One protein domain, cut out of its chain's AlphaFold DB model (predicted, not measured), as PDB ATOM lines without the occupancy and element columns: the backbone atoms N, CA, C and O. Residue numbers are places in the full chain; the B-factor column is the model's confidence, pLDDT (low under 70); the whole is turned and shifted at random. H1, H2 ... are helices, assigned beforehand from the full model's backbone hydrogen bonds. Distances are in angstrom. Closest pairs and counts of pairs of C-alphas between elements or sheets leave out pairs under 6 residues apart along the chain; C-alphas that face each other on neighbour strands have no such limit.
ATOM      1  N   LEU A  83     412.071 437.564 378.441       95.56
ATOM      2  CA  LEU A  83     412.858 438.773 378.253       95.56
ATOM      3  C   LEU A  83     413.174 439.428 379.602       95.56
ATOM      4  O   LEU A  83     412.591 439.087 380.632       95.56
ATOM      5  N   ASP A  84     414.110 440.373 379.582       94.00
ATOM      6  CA  ASP A  84     414.451 441.182 380.749       94.00
ATOM      7  C   ASP A  84     413.236 441.999 381.223       94.00
ATOM      8  O   ASP A  84     412.650 442.773 380.463       94.00
ATOM      9  N   GLU A  85     412.827 441.794 382.475       94.31
ATOM     10  CA  GLU A  85     411.577 442.353 382.993       94.31
ATOM     11  C   GLU A  85     411.622 443.883 383.098       94.31
ATOM     12  O   GLU A  85     410.634 444.541 382.761       94.31
ATOM     13  N   ASP A  86     412.764 444.454 383.493       94.56
ATOM     14  CA  ASP A  86     412.942 445.901 383.641       94.56
ATOM     15  C   ASP A  86     412.903 446.602 382.278       94.56
ATOM     16  O   ASP A  86     412.227 447.626 382.112       94.56
ATOM     17  N   PHE A  87     413.560 446.020 381.272       91.88
ATOM     18  CA  PHE A  87     413.497 446.502 379.897       91.88
ATOM     19  C   PHE A  87     412.054 446.513 379.380       91.88
ATOM     20  O   PHE A  87     411.582 447.519 378.843       91.88
ATOM     21  N   ILE A  88     411.320 445.416 379.578       95.75
ATOM     22  CA  ILE A  88     409.939 445.293 379.103       95.75
ATOM     23  C   ILE A  88     408.990 446.214 379.874       95.75
ATOM     24  O   ILE A  88     408.072 446.780 379.276       95.75
ATOM     25  N   ALA A  89     409.223 446.435 381.170       95.44
ATOM     26  CA  ALA A  89     408.489 447.427 381.949       95.44
ATOM     27  C   ALA A  89     408.688 448.842 381.382       95.44
ATOM     28  O   ALA A  89     407.713 449.580 381.201       95.44
ATOM     29  N   GLY A  90     409.931 449.203 381.047       93.38
ATOM     30  CA  GLY A  90     410.269 450.477 380.412       93.38
ATOM     31  C   GLY A  90     409.613 450.644 379.041       93.38
ATOM     32  O   GLY A  90     408.969 451.664 378.784       93.38
ATOM     33  N   ALA A  91     409.700 449.619 378.189       92.75
ATOM     34  CA  ALA A  91     409.068 449.609 376.871       92.75
ATOM     35  C   ALA A  91     407.540 449.746 376.971       92.75
ATOM     36  O   ALA A  91     406.943 450.576 376.280       92.75
ATOM     37  N   LEU A  92     406.897 449.005 377.884       94.38
ATOM     38  CA  LEU A  92     405.460 449.113 378.133       94.38
ATOM     39  C   LEU A  92     405.069 450.524 378.573       94.38
ATOM     40  O   LEU A  92     404.094 451.066 378.053       94.38
ATOM     41  N   ALA A  93     405.812 451.129 379.502       94.44
ATOM     42  CA  ALA A  93     405.535 452.480 379.976       94.44
ATOM     43  C   ALA A  93     405.683 453.520 378.851       94.44
ATOM     44  O   ALA A  93     404.774 454.327 378.633       94.44
ATOM     45  N   GLY A  94     406.787 453.467 378.099       90.00
ATOM     46  CA  GLY A  94     407.071 454.394 377.001       90.00
ATOM     47  C   GLY A  94     406.060 454.297 375.858       90.00
ATOM     48  O   GLY A  94     405.588 455.318 375.353       90.00
ATOM     49  N   MET A  95     405.666 453.077 375.487       91.00
ATOM     50  CA  MET A  95     404.652 452.855 374.458       91.00
ATOM     51  C   MET A  95     403.241 453.203 374.954       91.00
ATOM     52  O   MET A  95     402.473 453.841 374.238       91.00
ATOM     53  N   SER A  96     402.885 452.867 376.196       91.56
ATOM     54  CA  SER A  96     401.554 453.189 376.740       91.56
ATOM     55  C   SER A  96     401.314 454.695 376.846       91.56
ATOM     56  O   SER A  96     400.194 455.148 376.615       91.56
ATOM     57  N   ALA A  97     402.358 455.488 377.111       91.06
ATOM     58  CA  ALA A  97     402.275 456.950 377.103       91.06
ATOM     59  C   ALA A  97     401.879 457.532 375.730       91.06
ATOM     60  O   ALA A  97     401.385 458.654 375.654       91.06
ATOM     61  N   GLN A  98     402.062 456.765 374.652       87.31
ATOM     62  CA  GLN A  98     401.744 457.142 373.274       87.31
ATOM     63  C   GLN A  98     400.648 456.247 372.673       87.31
ATOM     64  O   GLN A  98     400.576 456.076 371.454       87.31
ATOM     65  N   ALA A  99     399.786 455.664 373.515       86.94
ATOM     66  CA  ALA A  99     398.817 454.652 373.100       86.94
ATOM     67  C   ALA A  99     397.933 455.096 371.923       86.94
ATOM     68  O   ALA A  99     397.762 454.327 370.983       86.94
ATOM     69  N   GLU A 100     397.416 456.328 371.916       85.56
ATOM     70  CA  GLU A 100     396.576 456.825 370.812       85.56
ATOM     71  C   GLU A 100     397.326 456.846 369.473       85.56
ATOM     72  O   GLU A 100     396.813 456.361 368.462       85.56
ATOM     73  N   MET A 101     398.570 457.334 369.474       84.81
ATOM     74  CA  MET A 101     399.434 457.348 368.292       84.81
ATOM     75  C   MET A 101     399.719 455.922 367.806       84.81
ATOM     76  O   MET A 101     399.589 455.625 366.619       84.81
ATOM     77  N   ILE A 102     400.062 455.023 368.732       86.69
ATOM     78  CA  ILE A 102     400.361 453.620 368.437       86.69
ATOM     79  C   ILE A 102     399.142 452.909 367.846       86.69
ATOM     80  O   ILE A 102     399.282 452.208 366.844       86.69
ATOM     81  N   ARG A 103     397.940 453.128 368.393       88.06
ATOM     82  CA  ARG A 103     396.691 452.566 367.849       88.06
ATOM     83  C   ARG A 103     396.361 453.137 366.469       88.06
ATOM     84  O   ARG A 103     395.926 452.390 365.600       88.06
ATOM     85  N   GLY A 104     396.608 454.429 366.245       84.12
ATOM     86  CA  GLY A 104     396.395 455.090 364.954       84.12
ATOM     87  C   GLY A 104     397.431 454.752 363.873       84.12
ATOM     88  O   GLY A 104     397.202 455.048 362.702       84.12
ATOM     89  N   SER A 105     398.562 454.133 364.232       83.50
ATOM     90  CA  SER A 105     399.670 453.858 363.303       83.50
ATOM     91  C   SER A 105     399.361 452.786 362.251       83.50
ATOM     92  O   SER A 105     399.957 452.799 361.171       83.50
ATOM     93  N   GLY A 106     398.471 451.839 362.578       85.44
ATOM     94  CA  GLY A 106     398.226 450.621 361.800       85.44
ATOM     95  C   GLY A 106     399.356 449.580 361.850       85.44
ATOM     96  O   GLY A 106     399.240 448.550 361.195       85.44
ATOM     97  N   GLN A 107     400.437 449.827 362.601       85.88
ATOM     98  CA  GLN A 107     401.583 448.912 362.726       85.88
ATOM     99  C   GLN A 107     401.374 447.832 363.795       85.88
ATOM    100  O   GLN A 107     402.012 446.786 363.750       85.88
ATOM    101  N   PHE A 108     400.475 448.085 364.748       90.62
ATOM    102  CA  PHE A 108     400.217 447.216 365.893       90.62
ATOM    103  C   PHE A 108     398.787 446.684 365.871       90.62
ATOM    104  O   PHE A 108     397.862 447.369 365.424       90.62
ATOM    105  N   GLY A 109     398.606 445.463 366.378       90.00
ATOM    106  CA  GLY A 109     397.292 444.840 366.500       90.00
ATOM    107  C   GLY A 109     396.436 445.468 367.606       90.00
ATOM    108  O   GLY A 109     396.897 446.286 368.407       90.00
ATOM    109  N   GLN A 110     395.170 445.050 367.672       91.94
ATOM    110  CA  GLN A 110     394.304 445.378 368.809       91.94
ATOM    111  C   GLN A 110     394.851 444.753 370.087       91.94
ATOM    112  O   GLN A 110     395.323 443.616 370.063       91.94
ATOM    113  N   ALA A 111     394.741 445.486 371.196       93.00
ATOM    114  CA  ALA A 111     395.203 444.988 372.481       93.00
ATOM    115  C   ALA A 111     394.473 443.692 372.858       93.00
ATOM    116  O   ALA A 111     393.245 443.631 372.774       93.00
ATOM    117  N   GLN A 112     395.223 442.674 373.275       95.31
ATOM    118  CA  GLN A 112     394.644 441.389 373.663       95.31
ATOM    119  C   GLN A 112     394.137 441.417 375.114       95.31
ATOM    120  O   GLN A 112     394.739 442.078 375.967       95.31
ATOM    121  N   PRO A 113     393.024 440.729 375.422       94.56
ATOM    122  CA  PRO A 113     392.521 440.632 376.786       94.56
ATOM    123  C   PRO A 113     393.475 439.812 377.661       94.56
ATOM    124  O   PRO A 113     394.055 438.825 377.215       94.56
ATOM    125  N   LEU A 114     393.595 440.196 378.931       94.94
ATOM    126  CA  LEU A 114     394.442 439.525 379.913       94.94
ATOM    127  C   LEU A 114     393.744 439.409 381.266       94.94
ATOM    128  O   LEU A 114     392.921 440.268 381.597       94.94
ATOM    129  N   PRO A 115     394.072 438.385 382.073       91.38
ATOM    130  CA  PRO A 115     393.634 438.356 383.456       91.38
ATOM    131  C   PRO A 115     394.388 439.403 384.300       91.38
ATOM    132  O   PRO A 115     395.452 439.884 383.900       91.38
ATOM    133  N   PRO A 116     393.857 439.760 385.483       89.38
ATOM    134  CA  PRO A 116     394.438 440.802 386.334       89.38
ATOM    135  C   PRO A 116     395.865 440.514 386.821       89.38
ATOM    136  O   PRO A 116     396.601 441.444 387.139       89.38
ATOM    137  N   ASP A 117     396.246 439.241 386.890       92.69
ATOM    138  CA  ASP A 117     397.534 438.747 387.381       92.69
ATOM    139  C   ASP A 117     398.577 438.542 386.272       92.69
ATOM    140  O   ASP A 117     399.649 437.998 386.536       92.69
ATOM    141  N   ALA A 118     398.291 438.990 385.044       96.44
ATOM    142  CA  ALA A 118     399.230 438.887 383.936       96.44
ATOM    143  C   ALA A 118     400.590 439.515 384.278       96.44
ATOM    144  O   ALA A 118     400.685 440.558 384.929       96.44
ATOM    145  N   THR A 119     401.660 438.893 383.807       96.88
ATOM    146  CA  THR A 119     403.035 439.376 383.949       96.88
ATOM    147  C   THR A 119     403.260 440.682 383.178       96.88
ATOM    148  O   THR A 119     402.466 441.074 382.317       96.88
ATOM    149  N   VAL A 120     404.364 441.385 383.463       96.81
ATOM    150  CA  VAL A 120     404.762 442.587 382.703       96.81
ATOM    151  C   VAL A 120     404.940 442.254 381.218       96.81
ATOM    152  O   VAL A 120     404.433 442.983 380.365       96.81
ATOM    153  N   GLN A 121     405.570 441.115 380.917       97.00
ATOM    154  CA  GLN A 121     405.753 440.625 379.555       97.00
ATOM    155  C   GLN A 121     404.428 440.314 378.852       97.00
ATOM    156  O   GLN A 121     404.226 440.764 377.724       97.00
ATOM    157  N   GLU A 122     403.489 439.627 379.512       97.38
ATOM    158  CA  GLU A 122     402.152 439.401 378.945       97.38
ATOM    159  C   GLU A 122     401.458 440.730 378.628       97.38
ATOM    160  O   GLU A 122     400.967 440.909 377.513       97.38
ATOM    161  N   ARG A 123     401.464 441.687 379.567       97.12
ATOM    162  CA  ARG A 123     400.871 443.020 379.358       97.12
ATOM    163  C   ARG A 123     401.488 443.752 378.174       97.12
ATOM    164  O   ARG A 123     400.755 444.364 377.400       97.12
ATOM    165  N   PHE A 124     402.806 443.680 378.025       96.44
ATOM    166  CA  PHE A 124     403.518 444.297 376.917       96.44
ATOM    167  C   PHE A 124     403.100 443.725 375.562       96.44
ATOM    168  O   PHE A 124     402.644 444.461 374.684       96.44
ATOM    169  N   PHE A 125     403.185 442.403 375.409       96.75
ATOM    170  CA  PHE A 125     402.858 441.745 374.149       96.75
ATOM    171  C   PHE A 125     401.370 441.861 373.804       96.75
ATOM    172  O   PHE A 125     401.030 442.148 372.653       96.75
ATOM    173  N   ALA A 126     400.490 441.780 374.805       96.50
ATOM    174  CA  ALA A 126     399.076 442.076 374.626       96.50
ATOM    175  C   ALA A 126     398.841 443.521 374.181       96.50
ATOM    176  O   ALA A 126     398.030 443.742 373.287       96.50
ATOM    177  N   PHE A 127     399.551 444.505 374.743       95.50
ATOM    178  CA  PHE A 127     399.406 445.917 374.378       95.50
ATOM    179  C   PHE A 127     399.766 446.196 372.911       95.50
ATOM    180  O   PHE A 127     399.111 447.027 372.277       95.50
ATOM    181  N   ILE A 128     400.776 445.515 372.367       94.19
ATOM    182  CA  ILE A 128     401.180 445.626 370.952       94.19
ATOM    183  C   ILE A 128     400.396 444.679 370.024       94.19
ATOM    184  O   ILE A 128     400.647 444.632 368.820       94.19
ATOM    185  N   GLY A 129     399.419 443.959 370.581       94.50
ATOM    186  CA  GLY A 129     398.419 443.183 369.856       94.50
ATOM    187  C   GLY A 129     398.789 441.739 369.541       94.50
ATOM    188  O   GLY A 129     398.137 441.122 368.702       94.50
ATOM    189  N   ARG A 130     399.802 441.194 370.215       95.44
ATOM    190  CA  ARG A 130     400.142 439.767 370.185       95.44
ATOM    191  C   ARG A 130     399.378 439.036 371.281       95.44
ATOM    192  O   ARG A 130     399.141 439.601 372.343       95.44
ATOM    193  N   ASP A 131     399.014 437.780 371.040       95.06
ATOM    194  CA  ASP A 131     398.474 436.905 372.084       95.06
ATOM    195  C   ASP A 131     399.638 436.318 372.902       95.06
ATOM    196  O   ASP A 131     400.379 435.466 372.400       95.06
ATOM    197  N   PRO A 132     399.827 436.737 374.168       93.94
ATOM    198  CA  PRO A 132     400.942 436.269 374.967       93.94
ATOM    199  C   PRO A 132     400.712 434.876 375.566       93.94
ATOM    200  O   PRO A 132     401.564 434.403 376.319       93.94
ATOM    201  N   ARG A 133     399.624 434.186 375.217       92.62
ATOM    202  CA  ARG A 133     399.379 432.777 375.558       92.62
ATOM    203  C   ARG A 133     399.274 431.880 374.327       92.62
ATOM    204  O   ARG A 133     398.999 430.689 374.467       92.62
ATOM    205  N   TRP A 134     399.536 432.428 373.140       94.44
ATOM    206  CA  TRP A 134     399.674 431.642 371.924       94.44
ATOM    207  C   TRP A 134     400.809 430.620 372.057       94.44
ATOM    208  O   TRP A 134     401.852 430.900 372.651       94.44
ATOM    209  N   SER A 135     400.606 429.445 371.467       92.00
ATOM    210  CA  SER A 135     401.612 428.393 371.337       92.00
ATOM    211  C   SER A 135     401.596 427.843 369.907       92.00
ATOM    212  O   SER A 135     400.534 427.845 369.272       92.00
ATOM    213  N   PRO A 136     402.752 427.400 369.377       89.50
ATOM    214  CA  PRO A 136     402.802 426.790 368.058       89.50
ATOM    215  C   PRO A 136     401.947 425.510 368.024       89.50
ATOM    216  O   PRO A 136     401.864 424.805 369.033       89.50
ATOM    217  N   PRO A 137     401.303 425.195 366.885       85.06
ATOM    218  CA  PRO A 137     400.616 423.920 366.708       85.06
ATOM    219  C   PRO A 137     401.559 422.739 366.966       85.06
ATOM    220  O   PRO A 137     402.745 422.816 366.641       85.06
ATOM    221  N   ALA A 138     401.011 421.664 367.539       74.81
ATOM    222  CA  ALA A 138     401.713 420.393 367.723       74.81
ATOM    223  C   ALA A 138     401.996 419.682 366.392       74.81
ATOM    224  O   ALA A 138     401.170 419.824 365.457       74.81
TER     225      ALA A 138
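This is residues 83 to 138 of the 138 residues of a protein of Janibacter terrae (UniProt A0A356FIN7). Two helices, H1 and H3, lie side by side and run the same way, with the short helix H2 turning off steeply just past the last residue of H1. A wide loop, residues 105 to 119, leads from H2 back to the beginning of H3, and after H3 a tail leads away to Ala 138, which makes much of the length. The printed part has 56 residues, with three named helices in the order H1, H2, H3 and no named strand; the class is all helix, though under half of the residues, 26 of 56, are in named elements. The whole is only just compact, close to loose, with a radius of gyration of the C-alphas of 11.7 A, and the C-alphas span 36 by 26 by 20 A along their three main axes.

H1, the longest helix, covers residues 85 to 96 and measures 16.0 A from first to last C-alpha; C-alpha 85 is at (411.577, 442.353, 382.993). H3 covers residues 120 to 127 and measures 10.4 A, ending with C-alpha 127 at (399.406, 445.917, 374.378). H2, residues 99 to 104, measures 8.5 A, and its C-alpha 99 is at (398.817, 454.652, 373.100).

H1 and H3 touch, with 14 pairs of C-alphas within 8 A. Their closest C-alphas, those of Leu 92 and Phe 124, are 5.3 A apart. They run the same way at a shallow tilt of 29 degrees, with 9.2 A from centre to centre. H1 and H2 are close but not clearly touching; their closest C-alphas, those of Met 95 and Ile 102, are 7.4 A apart. These two run the same way at a steep tilt of 62 degrees. H2 and H3 are apart. In H1, H2 and H3 every backbone O i to N i+4 pair is within hydrogen-bond range.

The two C-alphas farthest apart in the domain, those of Ala 97 and Ala 138, are 37.7 A apart. The first and last printed C-alphas, those of Leu 83 and Ala 138, are 23.9 A apart. Ala 138 is the chain's last residue, and C-alpha 138 is at (401.713, 420.393, 367.723). The link from H1 to H2 is tight, with 2 residues; the link from H2 to H3 is long, with 15 residues whose C-alphas lie 7 to 15 A from the mean of the C-alphas. The printed part has no cut. The mean pLDDT of the printed part is 92.0, and no printed residue is under 70; the mean is 86 in H2 and 97 in H3.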